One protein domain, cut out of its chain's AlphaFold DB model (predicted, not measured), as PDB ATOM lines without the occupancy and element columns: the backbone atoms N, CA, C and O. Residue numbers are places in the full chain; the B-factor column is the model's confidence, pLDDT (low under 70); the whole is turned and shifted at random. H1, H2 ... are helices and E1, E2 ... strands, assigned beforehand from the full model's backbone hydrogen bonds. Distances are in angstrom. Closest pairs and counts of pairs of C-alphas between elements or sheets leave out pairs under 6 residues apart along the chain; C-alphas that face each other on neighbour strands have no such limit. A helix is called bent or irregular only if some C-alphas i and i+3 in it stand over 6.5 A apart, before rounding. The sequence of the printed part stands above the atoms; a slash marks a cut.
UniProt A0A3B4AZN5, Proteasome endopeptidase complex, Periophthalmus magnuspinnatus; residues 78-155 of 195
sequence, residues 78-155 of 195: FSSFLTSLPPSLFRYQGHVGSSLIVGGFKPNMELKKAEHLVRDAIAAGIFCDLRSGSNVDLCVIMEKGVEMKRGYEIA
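Overview. This is residues 78 to 155 of the 195 residues of the protein "Proteasome endopeptidase complex" of Periophthalmus magnuspinnatus (UniProt A0A3B4AZN5). A long helix, H2, packs along a two-stranded antiparallel hairpin, E1 and E2, mainly over E1, while a first helix, H1, lies off to one side on a long link, clear of H2 and both strands. Residues 83 to 88 of H1 and residues 90 to 96 stick out from this body. The printed part has 78 residues, in the order H1, H2, E1, E2, with a sheet order of E1 - E2; the class is mixed, helices and strands. The whole is loose, with a radius of gyration of the C-alphas of 14.5 A and spans of 35 by 35 by 22 A.

Along the chain. Find C-alpha 78 at (-29.259, -10.258, -8.502); there H1 begins, residues 78 to 90, 18.9 A long. It is irregular, but only just: C-alphas 83 and 86 are 6.6 A apart. Go on to C-alpha 111 at (-41.724, -6.798, -2.149), where H2 begins, residues 111 to 128, 25.9 A. E1 is residues 135 to 142, 22.7 A, and E2 is residues 145 to 154, 25.1 A, ending at C-alpha 154 at (-54.977, -2.666, -16.932).

Arrangement. Look at the hairpin E1 and E2: its directions stand at 162 degrees, and N 138 and O 149 are within hydrogen-bond range at 2.9 A, as are N 147 and O 140 at 2.8 A. The closest C-alphas of H2 and E1 are those of Arg 119 and Val 136, 6.6 A apart; for H2 and E2 they are those of Arg 119 and Glu 153, 7.8 A apart. H1 is apart from H2, E1 and E2. In H2 every O i to N i+4 pair is within hydrogen-bond range; in H1, 7 of 9 are.

Size, cuts and confidence. The C-alphas farthest apart are those of Gln 93 and Lys 144, 38.0 A. The printed part has no cut. The link from H1 to H2, 20 residues, is long. The pLDDT is under 70 at residues 78 to 79 and 97 to 103.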
ATOM      1  N   PHE A  78     -28.813 -11.079  -7.381       63.38
ATOM      2  CA  PHE A  78     -29.259 -10.258  -8.502       63.38
ATOM      3  C   PHE A  78     -28.119  -9.494  -9.193       63.38
ATOM      4  O   PHE A  78     -28.050  -9.451 -10.417       63.38
ATOM      5  N   SER A  79     -27.190  -8.915  -8.428       64.31
ATOM      6  CA  SER A  79     -25.990  -8.290  -8.992       64.31
ATOM      7  C   SER A  79     -25.104  -9.333  -9.676       64.31
ATOM      8  O   SER A  79     -24.639  -9.095 -10.788       64.31
ATOM      9  N   SER A  80     -24.948 -10.523  -9.091       72.44
ATOM     10  CA  SER A  80     -24.271 -11.651  -9.736       72.44
ATOM     11  C   SER A  80     -24.951 -12.048 -11.049       72.44
ATOM     12  O   SER A  80     -24.268 -12.209 -12.058       72.44
ATOM     13  N   PHE A  81     -26.287 -12.121 -11.069       72.12
ATOM     14  CA  PHE A  81     -27.069 -12.393 -12.275       72.12
ATOM     15  C   PHE A  81     -26.825 -11.338 -13.363       72.12
ATOM     16  O   PHE A  81     -26.393 -11.694 -14.459       72.12
ATOM     17  N   LEU A  82     -26.990 -10.049 -13.048       71.75
ATOM     18  CA  LEU A  82     -26.761  -8.947 -13.990       71.75
ATOM     19  C   LEU A  82     -25.326  -8.879 -14.514       71.75
ATOM     20  O   LEU A  82     -25.114  -8.441 -15.638       71.75
ATOM     21  N   THR A  83     -24.342  -9.322 -13.733       73.12
ATOM     22  CA  THR A  83     -22.943  -9.351 -14.182       73.12
ATOM     23  C   THR A  83     -22.665 -10.573 -15.067       73.12
ATOM     24  O   THR A  83     -21.840 -10.515 -15.975       73.12
ATOM     25  N   SER A  84     -23.379 -11.683 -14.843       78.44
ATOM     26  CA  SER A  84     -23.261 -12.914 -15.639       78.44
ATOM     27  C   SER A  84     -24.009 -12.865 -16.977       78.44
ATOM     28  O   SER A  84     -23.646 -13.571 -17.920       78.44
ATOM     29  N   LEU A  85     -25.031 -12.012 -17.084       78.25
ATOM     30  CA  LEU A  85     -25.941 -11.984 -18.224       78.25
ATOM     31  C   LEU A  85     -25.300 -11.428 -19.511       78.25
ATOM     32  O   LEU A  85     -25.371 -12.123 -20.527       78.25
ATOM     33  N   PRO A  86     -24.610 -10.266 -19.508       81.56
ATOM     34  CA  PRO A  86     -23.981  -9.719 -20.709       81.56
ATOM     35  C   PRO A  86     -22.970 -10.666 -21.376       81.56
ATOM     36  O   PRO A  86     -23.113 -10.902 -22.575       81.56
ATOM     37  N   PRO A  87     -22.004 -11.288 -20.664       81.94
ATOM     38  CA  PRO A  87     -21.093 -12.237 -21.300       81.94
ATOM     39  C   PRO A  87     -21.798 -13.519 -21.769       81.94
ATOM     40  O   PRO A  87     -21.329 -14.139 -22.721       81.94
ATOM     41  N   SER A  88     -22.923 -13.917 -21.159       82.88
ATOM     42  CA  SER A  88     -23.717 -15.058 -21.637       82.88
ATOM     43  C   SER A  88     -24.460 -14.752 -22.943       82.88
ATOM     44  O   SER A  88     -24.426 -15.565 -23.862       82.88
ATOM     45  N   LEU A  89     -25.060 -13.562 -23.060       82.06
ATOM     46  CA  LEU A  89     -25.779 -13.117 -24.256       82.06
ATOM     47  C   LEU A  89     -24.815 -12.782 -25.399       82.06
ATOM     48  O   LEU A  89     -25.108 -13.074 -26.557       82.06
ATOM     49  N   PHE A  90     -23.627 -12.259 -25.077       84.75
ATOM     50  CA  PHE A  90     -22.586 -11.964 -26.060       84.75
ATOM     51  C   PHE A  90     -22.113 -13.216 -26.814       84.75
ATOM     52  O   PHE A  90     -21.833 -13.136 -28.009       84.75
ATOM     53  N   ARG A  91     -22.101 -14.397 -26.170       87.19
ATOM     54  CA  ARG A  91     -21.768 -15.673 -26.841       87.19
ATOM     55  C   ARG A  91     -22.703 -15.995 -28.002       87.19
ATOM     56  O   ARG A  91     -22.268 -16.618 -28.963       87.19
ATOM     57  N   TYR A  92     -23.958 -15.563 -27.923       85.88
ATOM     58  CA  TYR A  92     -24.941 -15.790 -28.977       85.88
ATOM     59  C   TYR A  92     -24.860 -14.752 -30.097       85.88
ATOM     60  O   TYR A  92     -25.616 -14.868 -31.052       85.88
ATOM     61  N   GLN A  93     -23.976 -13.747 -30.014       86.50
ATOM     62  CA  GLN A  93     -23.753 -12.750 -31.072       86.50
ATOM     63  C   GLN A  93     -25.055 -12.121 -31.618       86.50
ATOM     64  O   GLN A  93     -25.161 -11.824 -32.802       86.50
ATOM     65  N   GLY A  94     -26.077 -11.965 -30.769       80.88
ATOM     66  CA  GLY A  94     -27.373 -11.401 -31.163       80.88
ATOM     67  C   GLY A  94     -28.375 -12.374 -31.800       80.88
ATOM     68  O   GLY A  94     -29.477 -11.952 -32.128       80.88
ATOM     69  N   HIS A  95     -28.069 -13.673 -31.914       80.50
ATOM     70  CA  HIS A  95     -29.045 -14.691 -32.346       80.50
ATOM     71  C   HIS A  95     -30.192 -14.874 -31.336       80.50
ATOM     72  O   HIS A  95     -31.273 -15.337 -31.692       80.50
ATOM     73  N   VAL A  96     -29.967 -14.489 -30.076       76.12
ATOM     74  CA  VAL A  96     -31.005 -14.379 -29.047       76.12
ATOM     75  C   VAL A  96     -31.427 -12.914 -28.945       76.12
ATOM     76  O   VAL A  96     -30.679 -12.084 -28.429       76.12
ATOM     77  N   GLY A  97     -32.630 -12.598 -29.427       65.81
ATOM     78  CA  GLY A  97     -33.237 -11.277 -29.277       65.81
ATOM     79  C   GLY A  97     -33.798 -11.091 -27.869       65.81
ATOM     80  O   GLY A  97     -34.886 -11.571 -27.568       65.81
ATOM     81  N   SER A  98     -33.055 -10.407 -27.000       64.31
ATOM     82  CA  SER A  98     -33.494 -10.051 -25.647       64.31
ATOM     83  C   SER A  98     -33.259  -8.561 -25.410       64.31
ATOM     84  O   SER A  98     -32.162  -8.063 -25.655       64.31
ATOM     85  N   SER A  99     -34.289  -7.851 -24.946       66.75
ATOM     86  CA  SER A  99     -34.199  -6.454 -24.517       66.75
ATOM     87  C   SER A  99     -34.511  -6.388 -23.029       66.75
ATOM     88  O   SER A  99     -35.551  -6.877 -22.586       66.75
ATOM     89  N   LEU A 100     -33.581  -5.839 -22.253       64.81
ATOM     90  CA  LEU A 100     -33.640  -5.814 -20.796       64.81
ATOM     91  C   LEU A 100     -33.524  -4.370 -20.324       64.81
ATOM     92  O   LEU A 100     -32.522  -3.707 -20.586       64.81
ATOM     93  N   ILE A 101     -34.533  -3.893 -19.601       65.75
ATOM     94  CA  ILE A 101     -34.503  -2.574 -18.971       65.75
ATOM     95  C   ILE A 101     -34.032  -2.760 -17.530       65.75
ATOM     96  O   ILE A 101     -34.718  -3.373 -16.715       65.75
ATOM     97  N   VAL A 102     -32.849  -2.232 -17.211       62.78
ATOM     98  CA  VAL A 102     -32.288  -2.238 -15.855       62.78
ATOM     99  C   VAL A 102     -32.152  -0.792 -15.386       62.78
ATOM    100  O   VAL A 102     -31.166  -0.119 -15.670       62.78
ATOM    101  N   GLY A 103     -33.160  -0.306 -14.665       69.19
ATOM    102  CA  GLY A 103     -33.171   1.018 -14.042       69.19
ATOM    103  C   GLY A 103     -33.971   0.979 -12.741       69.19
ATOM    104  O   GLY A 103     -34.913   0.207 -12.622       69.19
ATOM    105  N   GLY A 104     -33.568   1.751 -11.728       75.56
ATOM    106  CA  GLY A 104     -34.311   1.872 -10.460       75.56
ATOM    107  C   GLY A 104     -34.192   0.700  -9.470       75.56
ATOM    108  O   GLY A 104     -34.628   0.837  -8.324       75.56
ATOM    109  N   PHE A 105     -33.562  -0.415  -9.859       82.75
ATOM    110  CA  PHE A 105     -33.300  -1.543  -8.962       82.75
ATOM    111  C   PHE A 105     -32.364  -1.154  -7.808       82.75
ATOM    112  O   PHE A 105     -31.345  -0.486  -8.000       82.75
ATOM    113  N   LYS A 106     -32.678  -1.641  -6.605       82.69
ATOM    114  CA  LYS A 106     -31.804  -1.599  -5.431       82.69
ATOM    115  C   LYS A 106     -31.743  -2.995  -4.801       82.69
ATOM    116  O   LYS A 106     -32.761  -3.685  -4.771       82.69
ATOM    117  N   PRO A 107     -30.584  -3.431  -4.280       83.19
ATOM    118  CA  PRO A 107     -30.517  -4.691  -3.549       83.19
ATOM    119  C   PRO A 107     -31.433  -4.637  -2.320       83.19
ATOM    120  O   PRO A 107     -31.564  -3.587  -1.691       83.19
ATOM    121  N   ASN A 108     -32.040  -5.776  -1.973       85.19
ATOM    122  CA  ASN A 108     -32.894  -5.944  -0.789       85.19
ATOM    123  C   ASN A 108     -34.087  -4.968  -0.728       85.19
ATOM    124  O   ASN A 108     -34.392  -4.404   0.320       85.19
ATOM    125  N   MET A 109     -34.757  -4.742  -1.861       86.75
ATOM    126  CA  MET A 109     -36.012  -3.989  -1.889       86.75
ATOM    127  C   MET A 109     -37.145  -4.753  -1.206       86.75
ATOM    128  O   MET A 109     -37.230  -5.977  -1.282       86.75
ATOM    129  N   GLU A 110     -38.061  -4.004  -0.598       93.12
ATOM    130  CA  GLU A 110     -39.336  -4.543  -0.141       93.12
ATOM    131  C   GLU A 110     -40.175  -5.033  -1.333       93.12
ATOM    132  O   GLU A 110     -40.183  -4.409  -2.399       93.12
ATOM    133  N   LEU A 111     -40.917  -6.124  -1.130       90.50
ATOM    134  CA  LEU A 111     -41.724  -6.798  -2.149       90.50
ATOM    135  C   LEU A 111     -42.643  -5.834  -2.915       90.50
ATOM    136  O   LEU A 111     -42.599  -5.806  -4.140       90.50
ATOM    137  N   LYS A 112     -43.390  -4.965  -2.221       92.81
ATOM    138  CA  LYS A 112     -44.285  -3.983  -2.869       92.81
ATOM    139  C   LYS A 112     -43.546  -3.030  -3.807       92.81
ATOM    140  O   LYS A 112     -44.039  -2.675  -4.875       92.81
ATOM    141  N   LYS A 113     -42.344  -2.611  -3.414       90.69
ATOM    142  CA  LYS A 113     -41.524  -1.703  -4.215       90.69
ATOM    143  C   LYS A 113     -40.973  -2.406  -5.455       90.69
ATOM    144  O   LYS A 113     -40.850  -1.777  -6.501       90.69
ATOM    145  N   ALA A 114     -40.639  -3.689  -5.330       89.88
ATOM    146  CA  ALA A 114     -40.231  -4.514  -6.459       89.88
ATOM    147  C   ALA A 114     -41.394  -4.738  -7.441       89.88
ATOM    148  O   ALA A 114     -41.197  -4.581  -8.641       89.88
ATOM    149  N   GLU A 115     -42.604  -5.013  -6.944       91.75
ATOM    150  CA  GLU A 115     -43.807  -5.146  -7.779       91.75
ATOM    151  C   GLU A 115     -44.080  -3.882  -8.597       91.75
ATOM    152  O   GLU A 115     -44.238  -3.968  -9.812       91.75
ATOM    153  N   HIS A 116     -44.069  -2.707  -7.958       91.38
ATOM    154  CA  HIS A 116     -44.263  -1.434  -8.659       91.38
ATOM    155  C   HIS A 116     -43.174  -1.167  -9.697       91.38
ATOM    156  O   HIS A 116     -43.493  -0.779 -10.813       91.38
ATOM    157  N   LEU A 117     -41.905  -1.438  -9.372       90.62
ATOM    158  CA  LEU A 117     -40.806  -1.251 -10.320       90.62
ATOM    159  C   LEU A 117     -40.995  -2.099 -11.588       90.62
ATOM    160  O   LEU A 117     -40.792  -1.611 -12.698       90.62
ATOM    161  N   VAL A 118     -41.380  -3.368 -11.426       90.00
ATOM    162  CA  VAL A 118     -41.627  -4.279 -12.554       90.00
ATOM    163  C   VAL A 118     -42.860  -3.841 -13.339       90.00
ATOM    164  O   VAL A 118     -42.823  -3.812 -14.567       90.00
ATOM    165  N   ARG A 119     -43.928  -3.448 -12.641       91.94
ATOM    166  CA  ARG A 119     -45.140  -2.914 -13.262       91.94
ATOM    167  C   ARG A 119     -44.838  -1.679 -14.116       91.94
ATOM    168  O   ARG A 119     -45.239  -1.662 -15.275       91.94
ATOM    169  N   ASP A 120     -44.081  -0.714 -13.602       90.44
ATOM    170  CA  ASP A 120     -43.718   0.505 -14.336       90.44
ATOM    171  C   ASP A 120     -42.857   0.192 -15.568       90.44
ATOM    172  O   ASP A 120     -43.052   0.782 -16.630       90.44
ATOM    173  N   ALA A 121     -41.938  -0.774 -15.465       88.00
ATOM    174  CA  ALA A 121     -41.116  -1.206 -16.593       88.00
ATOM    175  C   ALA A 121     -41.949  -1.861 -17.710       88.00
ATOM    176  O   ALA A 121     -41.743  -1.566 -18.889       88.00
ATOM    177  N   ILE A 122     -42.910  -2.721 -17.354       89.19
ATOM    178  CA  ILE A 122     -43.817  -3.358 -18.320       89.19
ATOM    179  C   ILE A 122     -44.754  -2.313 -18.932       89.19
ATOM    180  O   ILE A 122     -44.915  -2.283 -20.152       89.19
ATOM    181  N   ALA A 123     -45.329  -1.428 -18.114       88.38
ATOM    182  CA  ALA A 123     -46.185  -0.344 -18.581       88.38
ATOM    183  C   ALA A 123     -45.438   0.569 -19.566       88.38
ATOM    184  O   ALA A 123     -45.963   0.871 -20.634       88.38
ATOM    185  N   ALA A 124     -44.187   0.935 -19.273       87.38
ATOM    186  CA  ALA A 124     -43.352   1.703 -20.193       87.38
ATOM    187  C   ALA A 124     -43.139   0.976 -21.532       87.38
ATOM    188  O   ALA A 124     -43.217   1.605 -22.581       87.38
ATOM    189  N   GLY A 125     -42.921  -0.343 -21.515       85.56
ATOM    190  CA  GLY A 125     -42.842  -1.152 -22.735       85.56
ATOM    191  C   GLY A 125     -44.146  -1.137 -23.536       85.56
ATOM    192  O   GLY A 125     -44.121  -0.904 -24.739       85.56
ATOM    193  N   ILE A 126     -45.286  -1.305 -22.863       88.25
ATOM    194  CA  ILE A 126     -46.620  -1.254 -23.479       88.25
ATOM    195  C   ILE A 126     -46.880   0.100 -24.153       88.25
ATOM    196  O   ILE A 126     -47.391   0.138 -25.266       88.25
ATOM    197  N   PHE A 127     -46.534   1.216 -23.508       84.88
ATOM    198  CA  PHE A 127     -46.785   2.545 -24.075       84.88
ATOM    199  C   PHE A 127     -45.782   2.955 -25.162       84.88
ATOM    200  O   PHE A 127     -46.108   3.802 -25.994       84.88
ATOM    201  N   CYS A 128     -44.581   2.376 -25.169       83.56
ATOM    202  CA  CYS A 128     -43.522   2.721 -26.119       83.56
ATOM    203  C   CYS A 128     -43.447   1.790 -27.342       83.56
ATOM    204  O   CYS A 128     -42.734   2.117 -28.290       83.56
ATOM    205  N   ASP A 129     -44.147   0.653 -27.344       85.75
ATOM    206  CA  ASP A 129     -44.127  -0.321 -28.439       85.75
ATOM    207  C   ASP A 129     -45.541  -0.651 -28.938       85.75
ATOM    208  O   ASP A 129     -46.411  -1.056 -28.175       85.75
ATOM    209  N   LEU A 130     -45.756  -0.550 -30.254       83.56
ATOM    210  CA  LEU A 130     -47.038  -0.858 -30.902       83.56
ATOM    211  C   LEU A 130     -47.394  -2.346 -30.853       83.56
ATOM    212  O   LEU A 130     -48.562  -2.708 -31.011       83.56
ATOM    213  N   ARG A 131     -46.395  -3.221 -30.692       85.62
ATOM    214  CA  ARG A 131     -46.603  -4.670 -30.603       85.62
ATOM    215  C   ARG A 131     -46.762  -5.157 -29.161       85.62
ATOM    216  O   ARG A 131     -47.078  -6.329 -28.952       85.62
ATOM    217  N   SER A 132     -46.612  -4.260 -28.192       82.75
ATOM    218  CA  SER A 132     -46.856  -4.509 -26.778       82.75
ATOM    219  C   SER A 132     -48.192  -3.881 -26.369       82.75
ATOM    220  O   SER A 132     -48.561  -2.795 -26.794       82.75
ATOM    221  N   GLY A 133     -48.981  -4.598 -25.575       82.06
ATOM    222  CA  GLY A 133     -50.322  -4.174 -25.180       82.06
ATOM    223  C   GLY A 133     -50.989  -5.218 -24.296       82.06
ATOM    224  O   GLY A 133     -50.493  -6.340 -24.201       82.06
ATOM    225  N   SER A 134     -52.147  -4.878 -23.723       85.81
ATOM    226  CA  SER A 134     -52.922  -5.679 -22.749       85.81
ATOM    227  C   SER A 134     -52.586  -5.369 -21.281       85.81
ATOM    228  O   SER A 134     -52.136  -4.269 -20.959       85.81
ATOM    229  N   ASN A 135     -52.920  -6.296 -20.381       92.06
ATOM    230  CA  ASN A 135     -52.756  -6.142 -18.942       92.06
ATOM    231  C   ASN A 135     -51.315  -6.443 -18.513       92.06
ATOM    232  O   ASN A 135     -50.599  -7.194 -19.173       92.06
ATOM    233  N   VAL A 136     -50.924  -5.884 -17.373       91.88
ATOM    234  CA  VAL A 136     -49.692  -6.232 -16.667       91.88
ATOM    235  C   VAL A 136     -49.980  -7.420 -15.752       91.88
ATOM    236  O   VAL A 136     -50.859  -7.342 -14.892       91.88
ATOM    237  N   ASP A 137     -49.212  -8.493 -15.916       93.06
ATOM    238  CA  ASP A 137     -49.242  -9.671 -15.050       93.06
ATOM    239  C   ASP A 137     -47.938  -9.754 -14.250       93.06
ATOM    240  O   ASP A 137     -46.851  -9.555 -14.797       93.06
ATOM    241  N   LEU A 138     -48.036 -10.068 -12.957       93.06
ATOM    242  CA  LEU A 138     -46.876 -10.232 -12.080       93.06
ATOM    243  C   LEU A 138     -46.785 -11.665 -11.552       93.06
ATOM    244  O   LEU A 138     -47.770 -12.255 -11.112       93.06
ATOM    245  N   CYS A 139     -45.568 -12.203 -11.558       93.94
ATOM    246  CA  CYS A 139     -45.230 -13.499 -10.984       93.94
ATOM    247  C   CYS A 139     -44.269 -13.279  -9.814       93.94
ATOM    248  O   CYS A 139     -43.123 -12.876 -10.017       93.94
ATOM    249  N   VAL A 140     -44.740 -13.510  -8.589       93.56
ATOM    250  CA  VAL A 140     -43.946 -13.319  -7.372       93.56
ATOM    251  C   VAL A 140     -43.520 -14.681  -6.843       93.56
ATOM    252  O   VAL A 140     -44.349 -15.522  -6.503       93.56
ATOM    253  N   ILE A 141     -42.210 -14.906  -6.777       92.56
ATOM    254  CA  ILE A 141     -41.620 -16.161  -6.305       92.56
ATOM    255  C   ILE A 141     -40.988 -15.894  -4.940       92.56
ATOM    256  O   ILE A 141     -40.022 -15.141  -4.833       92.56
ATOM    257  N   MET A 142     -41.543 -16.506  -3.895       93.06
ATOM    258  CA  MET A 142     -41.043 -16.453  -2.520       93.06
ATOM    259  C   MET A 142     -40.630 -17.853  -2.057       93.06
ATOM    260  O   MET A 142     -40.998 -18.858  -2.657       93.06
ATOM    261  N   GLU A 143     -39.917 -17.947  -0.935       92.12
ATOM    262  CA  GLU A 143     -39.558 -19.249  -0.344       92.12
ATOM    263  C   GLU A 143     -40.789 -20.100   0.002       92.12
ATOM    264  O   GLU A 143     -40.764 -21.321  -0.125       92.12
ATOM    265  N   LYS A 144     -41.885 -19.447   0.410       90.94
ATOM    266  CA  LYS A 144     -43.146 -20.099   0.793       90.94
ATOM    267  C   LYS A 144     -43.945 -20.621  -0.402       90.94
ATOM    268  O   LYS A 144     -44.868 -21.405  -0.206       90.94
ATOM    269  N   GLY A 145     -43.632 -20.167  -1.614       92.06
ATOM    270  CA  GLY A 145     -44.376 -20.532  -2.809       92.06
ATOM    271  C   GLY A 145     -44.402 -19.441  -3.870       92.06
ATOM    272  O   GLY A 145     -43.653 -18.464  -3.836       92.06
ATOM    273  N   VAL A 146     -45.285 -19.645  -4.838       94.00
ATOM    274  CA  VAL A 146     -45.373 -18.864  -6.067       94.00
ATOM    275  C   VAL A 146     -46.761 -18.232  -6.152       94.00
ATOM    276  O   VAL A 146     -47.764 -18.935  -6.066       94.00
ATOM    277  N   GLU A 147     -46.820 -16.915  -6.325       94.06
ATOM    278  CA  GLU A 147     -48.057 -16.140  -6.421       94.06
ATOM    279  C   GLU A 147     -48.181 -15.521  -7.820       94.06
ATOM    280  O   GLU A 147     -47.346 -14.714  -8.239       94.06
ATOM    281  N   MET A 148     -49.221 -15.919  -8.558       93.38
ATOM    282  CA  MET A 148     -49.529 -15.388  -9.890       93.38
ATOM    283  C   MET A 148     -50.603 -14.302  -9.791       93.38
ATOM    284  O   MET A 148     -51.779 -14.605  -9.596       93.38
ATOM    285  N   LYS A 149     -50.218 -13.043  -9.991       93.25
ATOM    286  CA  LYS A 149     -51.127 -11.891 -10.024       93.25
ATOM    287  C   LYS A 149     -51.458 -11.535 -11.471       93.25
ATOM    288  O   LYS A 149     -50.771 -10.724 -12.091       93.25
ATOM    289  N   ARG A 150     -52.505 -12.165 -12.013       93.06
ATOM    290  CA  ARG A 150     -53.020 -11.856 -13.356       93.06
ATOM    291  C   ARG A 150     -53.933 -10.636 -13.328       93.06
ATOM    292  O   ARG A 150     -54.770 -10.526 -12.439       93.06
ATOM    293  N   GLY A 151     -53.798  -9.756 -14.313       90.50
ATOM    294  CA  GLY A 151     -54.538  -8.501 -14.383       90.50
ATOM    295  C   GLY A 151     -54.174  -7.542 -13.253       90.50
ATOM    296  O   GLY A 151     -55.049  -6.829 -12.774       90.50
ATOM    297  N   TYR A 152     -52.912  -7.547 -12.812       92.56
ATOM    298  CA  TYR A 152     -52.434  -6.670 -11.741       92.56
ATOM    299  C   TYR A 152     -52.718  -5.196 -12.054       92.56
ATOM    300  O   TYR A 152     -53.139  -4.442 -11.180       92.56
ATOM    301  N   GLU A 153     -52.540  -4.803 -13.315       91.31
ATOM    302  CA  GLU A 153     -52.946  -3.493 -13.811       91.31
ATOM    303  C   GLU A 153     -53.444  -3.590 -15.253       91.31
ATOM    304  O   GLU A 153     -52.880  -4.302 -16.088       91.31
ATOM    305  N   ILE A 154     -54.504  -2.847 -15.561       87.38
ATOM    306  CA  ILE A 154     -54.977  -2.666 -16.932       87.38
ATOM    307  C   ILE A 154     -54.296  -1.408 -17.468       87.38
ATOM    308  O   ILE A 154     -54.738  -0.298 -17.182       87.38
ATOM    309  N   ALA A 155     -53.213  -1.579 -18.232       82.25
ATOM    310  CA  ALA A 155     -52.433  -0.453 -18.752       82.25
ATOM    311  C   ALA A 155     -53.218   0.375 -19.785       82.25
ATOM    312  O   ALA A 155     -53.160   1.601 -19.781       82.25
TER     313      ALA A 155